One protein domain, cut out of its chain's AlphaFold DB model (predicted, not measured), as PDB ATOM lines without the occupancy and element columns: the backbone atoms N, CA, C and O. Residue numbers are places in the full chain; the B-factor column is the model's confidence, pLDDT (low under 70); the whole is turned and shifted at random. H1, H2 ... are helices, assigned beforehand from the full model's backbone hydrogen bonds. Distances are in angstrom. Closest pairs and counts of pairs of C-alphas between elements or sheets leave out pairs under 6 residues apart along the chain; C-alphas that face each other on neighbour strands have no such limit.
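AT A GLANCE: This is residues 3 to 89 of the 89 residues of the protein "SGNH domain-containing protein" of uncultured bacterium (UniProt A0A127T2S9). This is a loose, elongated model made mostly of loops: a small four-residue helix, H4, sits in the middle, two short helical turns, H1 and H2, make a corner towards one end of the long axis, and H6, the longest helix, reaches to the other end after H5. On the way to H4, residues 21 to 40 form a long loop that runs out towards the H6 end and folds back. The printed part has 87 residues with six named helices, H1 to H6 in order along the chain, and no named strand; the class is all helix, though 35 of the 87 residues, under half, are in named elements. The radius of gyration of the C-alphas is 15.3 A, and the spans are 48 by 29 by 20 A.

IN THESE COORDINATES: Find C-alpha 3 at (5.584, 27.241, 17.933), where H1 begins; it ends at residue 6. Read on to H2 at residues 10 to 13 and H3 at residues 17 to 20. H4 holds residues 41 to 44, beginning at C-alpha 41, (2.606, 46.659, 21.211). H5 takes residues 68 to 74, 10.1 A from first to last C-alpha. From Glu 76, H6 runs 16.5 A to C-alpha 87 at (-8.235, 65.124, 11.064).

HOW THE PARTS SIT: Begin with H1 and H2, which touch only at the corner by their link; their closest C-alphas, those of Cys 3 and Cys 13, are 5.7 A apart. H2 and H3 are apart, and so are H3 and H4. Look next at residues 15 to 16, paired antiparallel with residues 49 to 50 in a stretch too short to be a named strand. Residues 53 to 54 pair in the same manner with residues 57 to 58. H4 and H5 are close but not clearly touching: their closest C-alphas, those of Leu 43 and Asn 74, are 7.5 A apart. H5 and H6 meet only through their link, and H6 is apart from H4. In H5 and H6 every O i to N i+4 pair is within hydrogen-bond range; H1, H2, H3 and H4 are too short for such a pair, and each has its one O i to N i+3 pair within range.

THE WHOLE: Measure from Thr 8 to Arg 89, the chain's last residue: their C-alphas, the two farthest apart, are 48.1 A from each other. The printed part has no cut. The links from H3 to H4, 20 residues, and from H4 to H5, 23 residues, are long; those from H1 to H2, H2 to H3 and H5 to H6 are tight. The mean pLDDT of the printed part is 90.5, and residues 88 to 89 are under 70.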
ATOM      1  N   CYS A   3       6.139  27.730  16.664       85.94
ATOM      2  CA  CYS A   3       5.584  27.241  17.933       85.94
ATOM      3  C   CYS A   3       4.084  26.908  17.858       85.94
ATOM      4  O   CYS A   3       3.679  25.809  18.216       85.94
ATOM      5  N   VAL A   4       3.263  27.810  17.310       86.31
ATOM      6  CA  VAL A   4       1.803  27.615  17.209       86.31
ATOM      7  C   VAL A   4       1.420  26.429  16.311       86.31
ATOM      8  O   VAL A   4       0.368  25.823  16.515       86.31
ATOM      9  N   GLU A   5       2.251  26.089  15.324       83.06
ATOM     10  CA  GLU A   5       1.998  24.964  14.415       83.06
ATOM     11  C   GLU A   5       2.396  23.613  15.033       83.06
ATOM     12  O   GLU A   5       1.821  22.582  14.679       83.06
ATOM     13  N   GLU A   6       3.369  23.611  15.945       86.12
ATOM     14  CA  GLU A   6       3.946  22.404  16.550       86.12
ATOM     15  C   GLU A   6       3.349  22.078  17.926       86.12
ATOM     16  O   GLU A   6       3.244  20.903  18.290       86.12
ATOM     17  N   GLU A   7       2.920  23.093  18.678       87.06
ATOM     18  CA  GLU A   7       2.495  22.948  20.065       87.06
ATOM     19  C   GLU A   7       0.985  22.776  20.232       87.06
ATOM     20  O   GLU A   7       0.153  23.393  19.563       87.06
ATOM     21  N   THR A   8       0.621  21.948  21.212       84.12
ATOM     22  CA  THR A   8      -0.779  21.759  21.636       84.12
ATOM     23  C   THR A   8      -1.137  22.575  22.875       84.12
ATOM     24  O   THR A   8      -2.316  22.840  23.106       84.12
ATOM     25  N   ASN A   9      -0.130  22.998  23.649       89.19
ATOM     26  CA  ASN A   9      -0.276  23.974  24.720       89.19
ATOM     27  C   ASN A   9       0.257  25.330  24.245       89.19
ATOM     28  O   ASN A   9       1.457  25.580  24.282       89.19
ATOM     29  N   TRP A  10      -0.636  26.207  23.797       89.69
ATOM     30  CA  TRP A  10      -0.249  27.501  23.230       89.69
ATOM     31  C   TRP A  10       0.300  28.501  24.253       89.69
ATOM     32  O   TRP A  10       0.934  29.476  23.852       89.69
ATOM     33  N   ASP A  11       0.143  28.245  25.555       88.44
ATOM     34  CA  ASP A  11       0.768  29.067  26.596       88.44
ATOM     35  C   ASP A  11       2.305  29.007  26.520       88.44
ATOM     36  O   ASP A  11       2.962  30.010  26.793       88.44
ATOM     37  N   GLU A  12       2.876  27.889  26.051       90.44
ATOM     38  CA  GLU A  12       4.327  27.705  25.848       90.44
ATOM     39  C   GLU A  12       4.894  28.606  24.738       90.44
ATOM     40  O   GLU A  12       6.097  28.848  24.677       90.44
ATOM     41  N   CYS A  13       4.031  29.130  23.864       91.56
ATOM     42  CA  CYS A  13       4.417  30.056  22.801       91.56
ATOM     43  C   CYS A  13       4.410  31.523  23.253       91.56
ATOM     44  O   CYS A  13       4.672  32.416  22.446       91.56
ATOM     45  N   THR A  14       4.083  31.785  24.518       92.19
ATOM     46  CA  THR A  14       4.116  33.125  25.101       92.19
ATOM     47  C   THR A  14       5.555  33.550  25.356       92.19
ATOM     48  O   THR A  14       6.332  32.824  25.971       92.19
ATOM     49  N   VAL A  15       5.903  34.763  24.933       93.31
ATOM     50  CA  VAL A  15       7.230  35.351  25.171       93.31
ATOM     51  C   VAL A  15       7.144  36.491  26.178       93.31
ATOM     52  O   VAL A  15       6.108  37.153  26.297       93.31
ATOM     53  N   ALA A  16       8.229  36.742  26.911       95.56
ATOM     54  CA  ALA A  16       8.290  37.903  27.788       95.56
ATOM     55  C   ALA A  16       8.328  39.177  26.938       95.56
ATOM     56  O   ALA A  16       9.081  39.265  25.969       95.56
ATOM     57  N   ARG A  17       7.548  40.194  27.317       95.06
ATOM     58  CA  ARG A  17       7.502  41.465  26.580       95.06
ATOM     59  C   ARG A  17       8.891  42.087  26.465       95.06
ATOM     60  O   ARG A  17       9.255  42.563  25.399       95.06
ATOM     61  N   GLY A  18       9.678  42.038  27.539       95.06
ATOM     62  CA  GLY A  18      11.039  42.580  27.572       95.06
ATOM     63  C   GLY A  18      12.026  41.910  26.609       95.06
ATOM     64  O   GLY A  18      13.055  42.510  26.315       95.06
ATOM     65  N   ASP A  19      11.716  40.716  26.095       94.00
ATOM     66  CA  ASP A  19      12.576  40.011  25.137       94.00
ATOM     67  C   ASP A  19      12.310  40.438  23.683       94.00
ATOM     68  O   ASP A  19      13.147  40.204  22.810       94.00
ATOM     69  N   VAL A  20      11.147  41.045  23.409       90.94
ATOM     70  CA  VAL A  20      10.688  41.371  22.043       90.94
ATOM     71  C   VAL A  20      10.331  42.842  21.831       90.94
ATOM     72  O   VAL A  20      10.338  43.307  20.694       90.94
ATOM     73  N   TYR A  21      10.017  43.582  22.894       92.31
ATOM     74  CA  TYR A  21       9.654  44.992  22.819       92.31
ATOM     75  C   TYR A  21      10.888  45.896  22.847       92.31
ATOM     76  O   TYR A  21      11.775  45.737  23.685       92.31
ATOM     77  N   VAL A  22      10.888  46.898  21.970       91.44
ATOM     78  CA  VAL A  22      11.838  48.013  21.967       91.44
ATOM     79  C   VAL A  22      11.036  49.286  22.197       91.44
ATOM     80  O   VAL A  22      10.041  49.507  21.513       91.44
ATOM     81  N   SER A  23      11.448  50.104  23.169       89.62
ATOM     82  CA  SER A  23      10.716  51.325  23.500       89.62
ATOM     83  C   SER A  23      10.853  52.377  22.402       89.62
ATOM     84  O   SER A  23      11.896  52.457  21.755       89.62
ATOM     85  N   ASP A  24       9.849  53.245  22.247       87.88
ATOM     86  CA  ASP A  24       9.888  54.362  21.291       87.88
ATOM     87  C   ASP A  24      11.138  55.243  21.442       87.88
ATOM     88  O   ASP A  24      11.640  55.784  20.459       87.88
ATOM     89  N   ALA A  25      11.656  55.376  22.668       86.56
ATOM     90  CA  ALA A  25      12.861  56.150  22.962       86.56
ATOM     91  C   ALA A  25      14.151  55.484  22.451       86.56
ATOM     92  O   ALA A  25      15.146  56.175  22.234       86.56
ATOM     93  N   ASP A  26      14.122  54.164  22.261       90.38
ATOM     94  CA  ASP A  26      15.241  53.353  21.777       90.38
ATOM     95  C   ASP A  26      15.136  53.046  20.273       90.38
ATOM     96  O   ASP A  26      16.075  52.504  19.686       90.38
ATOM     97  N   LEU A  27      14.009  53.379  19.631       87.38
ATOM     98  CA  LEU A  27      13.851  53.216  18.191       87.38
ATOM     99  C   LEU A  27      14.689  54.263  17.440       87.38
ATOM    100  O   LEU A  27      14.467  55.469  17.544       87.38
ATOM    101  N   ASP A  28      15.612  53.792  16.605       86.56
ATOM    102  CA  ASP A  28      16.382  54.642  15.694       86.56
ATOM    103  C   ASP A  28      15.603  54.864  14.389       86.56
ATOM    104  O   ASP A  28      15.813  54.182  13.381       86.56
ATOM    105  N   PHE A  29      14.644  55.792  14.420       84.12
ATOM    106  CA  PHE A  29      13.943  56.243  13.220       84.12
ATOM    107  C   PHE A  29      13.989  57.769  13.082       84.12
ATOM    108  O   PHE A  29      13.818  58.504  14.060       84.12
ATOM    109  N   PRO A  30      14.193  58.288  11.858       86.44
ATOM    110  CA  PRO A  30      14.124  59.719  11.626       86.44
ATOM    111  C   PRO A  30      12.690  60.214  11.837       86.44
ATOM    112  O   PRO A  30      11.732  59.613  11.352       86.44
ATOM    113  N   GLN A  31      12.545  61.357  12.507       86.75
ATOM    114  CA  GLN A  31      11.284  62.094  12.508       86.75
ATOM    115  C   GLN A  31      11.069  62.673  11.103       86.75
ATOM    116  O   GLN A  31      11.871  63.481  10.632       86.75
ATOM    117  N   ILE A  32      10.023  62.214  10.417       90.88
ATOM    118  CA  ILE A  32       9.686  62.627   9.051       90.88
ATOM    119  C   ILE A  32       8.410  63.465   9.098       90.88
ATOM    120  O   ILE A  32       7.394  63.028   9.640       90.88
ATOM    121  N   ASP A  33       8.443  64.647   8.483       90.44
ATOM    122  CA  ASP A  33       7.274  65.519   8.388       90.44
ATOM    123  C   ASP A  33       6.078  64.788   7.761       90.44
ATOM    124  O   ASP A  33       6.158  64.210   6.674       90.44
ATOM    125  N   GLY A  34       4.939  64.835   8.453       88.56
ATOM    126  CA  GLY A  34       3.703  64.195   8.009       88.56
ATOM    127  C   GLY A  34       3.630  62.682   8.240       88.56
ATOM    128  O   GLY A  34       2.677  62.070   7.751       88.56
ATOM    129  N   VAL A  35       4.586  62.098   8.974       89.69
ATOM    130  CA  VAL A  35       4.564  60.708   9.453       89.69
ATOM    131  C   VAL A  35       4.282  60.687  10.956       89.69
ATOM    132  O   VAL A  35       4.815  61.492  11.713       89.69
ATOM    133  N   THR A  36       3.448  59.744  11.393       88.88
ATOM    134  CA  THR A  36       3.128  59.514  12.807       88.88
ATOM    135  C   THR A  36       3.450  58.067  13.154       88.88
ATOM    136  O   THR A  36       3.049  57.162  12.420       88.88
ATOM    137  N   LEU A  37       4.175  57.852  14.255       90.50
ATOM    138  CA  LEU A  37       4.379  56.521  14.818       90.50
ATOM    139  C   LEU A  37       3.126  56.106  15.598       90.50
ATOM    140  O   LEU A  37       2.610  56.880  16.403       90.50
ATOM    141  N   LEU A  38       2.658  54.885  15.357       91.62
ATOM    142  CA  LEU A  38       1.604  54.240  16.130       91.62
ATOM    143  C   LEU A  38       2.191  52.983  16.771       91.62
ATOM    144  O   LEU A  38       2.426  51.999  16.068       91.62
ATOM    145  N   ASP A  39       2.423  53.023  18.082       91.88
ATOM    146  CA  ASP A  39       2.804  51.836  18.847       91.88
ATOM    147  C   ASP A  39       1.582  50.913  18.990       91.88
ATOM    148  O   ASP A  39       0.539  51.298  19.519       91.88
ATOM    149  N   LEU A  40       1.703  49.693  18.466       92.25
ATOM    150  CA  LEU A  40       0.675  48.652  18.540       92.25
ATOM    151  C   LEU A  40       1.016  47.573  19.569       92.25
ATOM    152  O   LEU A  40       0.299  46.580  19.653       92.25
ATOM    153  N   THR A  41       2.097  47.721  20.335       92.62
ATOM    154  CA  THR A  41       2.606  46.659  21.211       92.62
ATOM    155  C   THR A  41       1.553  46.206  22.212       92.62
ATOM    156  O   THR A  41       1.364  45.009  22.388       92.62
ATOM    157  N   ASP A  42       0.797  47.133  22.797       92.50
ATOM    158  CA  ASP A  42      -0.260  46.813  23.768       92.50
ATOM    159  C   ASP A  42      -1.470  46.098  23.148       92.50
ATOM    160  O   ASP A  42      -2.334  45.597  23.866       92.50
ATOM    161  N   LEU A  43      -1.542  46.027  21.815       92.75
ATOM    162  CA  LEU A  43      -2.514  45.192  21.117       92.75
ATOM    163  C   LEU A  43      -2.091  43.717  21.115       92.75
ATOM    164  O   LEU A  43      -2.947  42.843  21.155       92.75
ATOM    165  N   PHE A  44      -0.786  43.440  21.059       91.75
ATOM    166  CA  PHE A  44      -0.224  42.083  20.986       91.75
ATOM    167  C   PHE A  44       0.222  41.547  22.346       91.75
ATOM    168  O   PHE A  44       0.244  40.340  22.589       91.75
ATOM    169  N   CYS A  45       0.594  42.455  23.239       92.94
ATOM    170  CA  CYS A  45       1.188  42.153  24.522       92.94
ATOM    171  C   CYS A  45       0.334  42.728  25.646       92.94
ATOM    172  O   CYS A  45      -0.176  43.843  25.563       92.94
ATOM    173  N   ASN A  46       0.248  41.993  26.747       88.44
ATOM    174  CA  ASN A  46      -0.152  42.573  28.021       88.44
ATOM    175  C   ASN A  46       1.074  43.231  28.696       88.44
ATOM    176  O   ASN A  46       2.107  43.455  28.055       88.44
ATOM    177  N   GLY A  47       0.958  43.579  29.981       89.06
ATOM    178  CA  GLY A  47       2.025  44.278  30.706       89.06
ATOM    179  C   GLY A  47       3.371  43.541  30.707       89.06
ATOM    180  O   GLY A  47       4.405  44.184  30.559       89.06
ATOM    181  N   ASP A  48       3.352  42.208  30.798       94.25
ATOM    182  CA  ASP A  48       4.564  41.408  31.030       94.25
ATOM    183  C   ASP A  48       4.881  40.428  29.890       94.25
ATOM    184  O   ASP A  48       6.022  39.984  29.743       94.25
ATOM    185  N   THR A  49       3.895  40.078  29.064       95.06
ATOM    186  CA  THR A  49       3.992  38.984  28.087       95.06
ATOM    187  C   THR A  49       3.309  39.307  26.765       95.06
ATOM    188  O   THR A  49       2.315  40.033  26.722       95.06
ATOM    189  N   CYS A  50       3.810  38.708  25.690       94.19
ATOM    190  CA  CYS A  50       3.188  38.701  24.373       94.19
ATOM    191  C   CYS A  50       2.746  37.267  24.074       94.19
ATOM    192  O   CYS A  50       3.572  36.392  23.805       94.19
ATOM    193  N   GLY A  51       1.448  37.017  24.231       92.56
ATOM    194  CA  GLY A  51       0.851  35.698  24.052       92.56
ATOM    195  C   GLY A  51       0.402  35.460  22.614       92.56
ATOM    196  O   GLY A  51       0.236  36.389  21.832       92.56
ATOM    197  N   VAL A  52       0.145  34.198  22.276       93.06
ATOM    198  CA  VAL A  52      -0.388  33.816  20.954       93.06
ATOM    199  C   VAL A  52      -1.907  33.628  20.952       93.06
ATOM    200  O   VAL A  52      -2.500  33.418  19.894       93.06
ATOM    201  N   VAL A  53      -2.549  33.735  22.119       92.06
ATOM    202  CA  VAL A  53      -4.003  33.668  22.301       92.06
ATOM    203  C   VAL A  53      -4.488  34.950  22.963       92.06
ATOM    204  O   VAL A  53      -3.974  35.365  23.996       92.06
ATOM    205  N   ASP A  54      -5.498  35.571  22.366       91.44
ATOM    206  CA  ASP A  54      -6.241  36.692  22.935       91.44
ATOM    207  C   ASP A  54      -7.638  36.204  23.341       91.44
ATOM    208  O   ASP A  54      -8.511  35.960  22.500       91.44
ATOM    209  N   GLY A  55      -7.816  35.953  24.641       88.81
ATOM    210  CA  GLY A  55      -9.023  35.345  25.195       88.81
ATOM    211  C   GLY A  55      -9.267  33.940  24.637       88.81
ATOM    212  O   GLY A  55      -8.722  32.960  25.133       88.81
ATOM    213  N   THR A  56     -10.112  33.838  23.609       90.50
ATOM    214  CA  THR A  56     -10.427  32.575  22.912       90.50
ATOM    215  C   THR A  56     -10.016  32.584  21.439       90.50
ATOM    216  O   THR A  56     -10.406  31.687  20.690       90.50
ATOM    217  N   ILE A  57      -9.311  33.620  20.982       93.44
ATOM    218  CA  ILE A  57      -8.944  33.811  19.579       93.44
ATOM    219  C   ILE A  57      -7.438  33.608  19.435       93.44
ATOM    220  O   ILE A  57      -6.645  34.307  20.058       93.44
ATOM    221  N   LEU A  58      -7.044  32.671  18.571       92.19
ATOM    222  CA  LEU A  58      -5.648  32.509  18.179       92.19
ATOM    223  C   LEU A  58      -5.196  33.731  17.361       92.19
ATOM    224  O   LEU A  58      -5.820  34.065  16.348       92.19
ATOM    225  N   GLN A  59      -4.128  34.393  17.803       93.38
ATOM    226  CA  GLN A  59      -3.633  35.631  17.199       93.38
ATOM    227  C   GLN A  59      -2.883  35.367  15.897       93.38
ATOM    228  O   GLN A  59      -3.160  36.016  14.890       93.38
ATOM    229  N   TYR A  60      -1.982  34.386  15.906       91.75
ATOM    230  CA  TYR A  60      -1.054  34.116  14.812       91.75
ATOM    231  C   TYR A  60      -1.421  32.847  14.044       91.75
ATOM    232  O   TYR A  60      -1.903  31.867  14.608       91.75
ATOM    233  N   ARG A  61      -1.203  32.871  12.732       87.69
ATOM    234  CA  ARG A  61      -1.280  31.699  11.858       87.69
ATOM    235  C   ARG A  61       0.049  30.947  11.823       87.69
ATOM    236  O   ARG A  61       0.034  29.726  11.797       87.69
ATOM    237  N   ASP A  62       1.139  31.702  11.769       85.31
ATOM    238  CA  ASP A  62       2.526  31.246  11.712       85.31
ATOM    239  C   ASP A  62       3.399  32.255  12.483       85.31
ATOM    240  O   ASP A  62       2.901  32.945  13.371       85.31
ATOM    241  N   ASP A  63       4.689  32.365  12.184       83.06
ATOM    242  CA  ASP A  63       5.605  33.182  12.973       83.06
ATOM    243  C   ASP A  63       5.474  34.698  12.803       83.06
ATOM    244  O   ASP A  63       6.107  35.438  13.556       83.06
ATOM    245  N   ASN A  64       4.661  35.176  11.860       84.81
ATOM    246  CA  ASN A  64       4.457  36.614  11.676       84.81
ATOM    247  C   ASN A  64       3.070  37.008  11.143       84.81
ATOM    248  O   ASN A  64       2.725  38.193  11.166       84.81
ATOM    249  N   HIS A  65       2.277  36.075  10.618       91.56
ATOM    250  CA  HIS A  65       0.964  36.387  10.063       91.56
ATOM    251  C   HIS A  65      -0.125  36.291  11.124       91.56
ATOM    252  O   HIS A  65      -0.235  35.304  11.842       91.56
ATOM    253  N   LEU A  66      -0.998  37.294  11.153       93.38
ATOM    254  CA  LEU A  66      -2.147  37.333  12.050       93.38
ATOM    255  C   LEU A  66      -3.340  36.587  11.447       93.38
ATOM    256  O   LEU A  66      -3.538  36.563  10.227       93.38
ATOM    257  N   THR A  67      -4.174  35.989  12.295       94.69
ATOM    258  CA  THR A  67      -5.407  35.350  11.842       94.69
ATOM    259  C   THR A  67      -6.438  36.402  11.434       94.69
ATOM    260  O   THR A  67      -6.556  37.481  12.022       94.69
ATOM    261  N   THR A  68      -7.254  36.070  10.433       97.00
ATOM    262  CA  THR A  68      -8.353  36.940   9.979       97.00
ATOM    263  C   THR A  68      -9.323  37.279  11.110       97.00
ATOM    264  O   THR A  68      -9.856  38.386  11.156       97.00
ATOM    265  N   THR A  69      -9.585  36.320  12.001       96.69
ATOM    266  CA  THR A  69     -10.503  36.503  13.129       96.69
ATOM    267  C   THR A  69      -9.947  37.521  14.113       96.69
ATOM    268  O   THR A  69     -10.668  38.445  14.484       96.69
ATOM    269  N   TRP A  70      -8.670  37.392  14.475       96.12
ATOM    270  CA  TRP A  70      -8.029  38.298  15.417       96.12
ATOM    271  C   TRP A  70      -7.962  39.729  14.878       96.12
ATOM    272  O   TRP A  70      -8.418  40.656  15.542       96.12
ATOM    273  N   ILE A  71      -7.532  39.912  13.621       95.75
ATOM    274  CA  ILE A  71      -7.502  41.241  12.985       95.75
ATOM    275  C   ILE A  71      -8.883  41.896  12.970       95.75
ATOM    276  O   ILE A  71      -9.012  43.073  13.296       95.75
ATOM    277  N   LYS A  72      -9.937  41.152  12.616       95.69
ATOM    278  CA  LYS A  72     -11.302  41.700  12.591       95.69
ATOM    279  C   LYS A  72     -11.797  42.125  13.973       95.69
ATOM    280  O   LYS A  72     -12.578  43.069  14.043       95.69
ATOM    281  N   ALA A  73     -11.371  41.443  15.034       95.69
ATOM    282  CA  ALA A  73     -11.738  41.788  16.405       95.69
ATOM    283  C   ALA A  73     -10.980  43.025  16.920       95.69
ATOM    284  O   ALA A  73     -11.555  43.824  17.653       95.69
ATOM    285  N   ASN A  74      -9.729  43.211  16.488       95.12
ATOM    286  CA  ASN A  74      -8.784  44.150  17.097       95.12
ATOM    287  C   ASN A  74      -8.407  45.356  16.208       95.12
ATOM    288  O   ASN A  74      -7.492  46.103  16.534       95.12
ATOM    289  N   THR A  75      -9.092  45.595  15.081       95.25
ATOM    290  CA  THR A  75      -8.706  46.672  14.138       95.25
ATOM    291  C   THR A  75      -9.081  48.087  14.598       95.25
ATOM    292  O   THR A  75      -8.575  49.072  14.061       95.25
ATOM    293  N   GLU A  76      -9.991  48.216  15.562       95.25
ATOM    294  CA  GLU A  76     -10.603  49.499  15.918       95.25
ATOM    295  C   GLU A  76      -9.598  50.569  16.406       95.25
ATOM    296  O   GLU A  76      -9.690  51.699  15.911       95.25
ATOM    297  N   PRO A  77      -8.575  50.251  17.231       93.69
ATOM    298  CA  PRO A  77      -7.539  51.215  17.611       93.69
ATOM    299  C   PRO A  77      -6.773  51.788  16.411       93.69
ATOM    300  O   PRO A  77      -6.481  52.982  16.374       93.69
ATOM    301  N   ILE A  78      -6.508  50.963  15.391       94.31
ATOM    302  CA  ILE A  78      -5.820  51.383  14.161       94.31
ATOM    303  C   ILE A  78      -6.716  52.325  13.353       94.31
ATOM    304  O   ILE A  78      -6.260  53.364  12.879       94.31
ATOM    305  N   VAL A  79      -8.005  51.993  13.217       95.50
ATOM    306  CA  VAL A  79      -8.979  52.858  12.532       95.50
ATOM    307  C   VAL A  79      -9.043  54.226  13.203       95.50
ATOM    308  O   VAL A  79      -9.007  55.241  12.504       95.50
ATOM    309  N   ARG A  80      -9.094  54.263  14.540       94.81
ATOM    310  CA  ARG A  80      -9.103  55.512  15.308       94.81
ATOM    311  C   ARG A  80      -7.841  56.335  15.052       94.81
ATOM    312  O   ARG A  80      -7.953  57.492  14.656       94.81
ATOM    313  N   ALA A  81      -6.665  55.724  15.187       93.94
ATOM    314  CA  ALA A  81      -5.386  56.402  14.986       93.94
ATOM    315  C   ALA A  81      -5.255  56.992  13.570       93.94
ATOM    316  O   ALA A  81      -4.812  58.127  13.397       93.94
ATOM    317  N   VAL A  82      -5.707  56.261  12.545       94.38
ATOM    318  CA  VAL A  82      -5.727  56.762  11.162       94.38
ATOM    319  C   VAL A  82      -6.683  57.948  11.015       94.38
ATOM    320  O   VAL A  82      -6.337  58.934  10.368       94.38
ATOM    321  N   GLN A  83      -7.879  57.884  11.602       95.31
ATOM    322  CA  GLN A  83      -8.838  58.990  11.547       95.31
ATOM    323  C   GLN A  83      -8.300  60.252  12.229       95.31
ATOM    324  O   GLN A  83      -8.437  61.338  11.672       95.31
ATOM    325  N   GLU A  84      -7.661  60.115  13.388       93.44
ATOM    326  CA  GLU A  84      -7.041  61.223  14.122       93.44
ATOM    327  C   GLU A  84      -5.905  61.864  13.315       93.44
ATOM    328  O   GLU A  84      -5.885  63.083  13.134       93.44
ATOM    329  N   ALA A  85      -5.021  61.050  12.731       91.69
ATOM    330  CA  ALA A  85      -3.933  61.531  11.880       91.69
ATOM    331  C   ALA A  85      -4.435  62.265  10.620       91.69
ATOM    332  O   ALA A  85      -3.771  63.172  10.117       91.69
ATOM    333  N   LEU A  86      -5.609  61.890  10.101       90.94
ATOM    334  CA  LEU A  86      -6.241  62.560   8.961       90.94
ATOM    335  C   LEU A  86      -6.981  63.847   9.348       90.94
ATOM    336  O   LEU A  86      -7.061  64.751   8.521       90.94
ATOM    337  N   GLN A  87      -7.527  63.936  10.563       87.38
ATOM    338  CA  GLN A  87      -8.235  65.124  11.064       87.38
ATOM    339  C   GLN A  87      -7.285  66.229  11.540       87.38
ATOM    340  O   GLN A  87      -7.657  67.398  11.520       87.38
ATOM    341  N   GLY A  88      -6.068  65.873  11.958       63.84
ATOM    342  CA  GLY A  88      -5.011  66.817  12.338       63.84
ATOM    343  C   GLY A  88      -4.291  67.492  11.162       63.84
ATOM    344  O   GLY A  88      -3.244  68.100  11.379       63.84
ATOM    345  N   ARG A  89      -4.815  67.360   9.935       53.62
ATOM    346  CA  ARG A  89      -4.315  68.004   8.711       53.62
ATOM    347  C   ARG A  89      -5.192  69.174   8.286       53.62
ATOM    348  O   ARG A  89      -6.430  69.009   8.274       53.62
TER     349      ARG A  89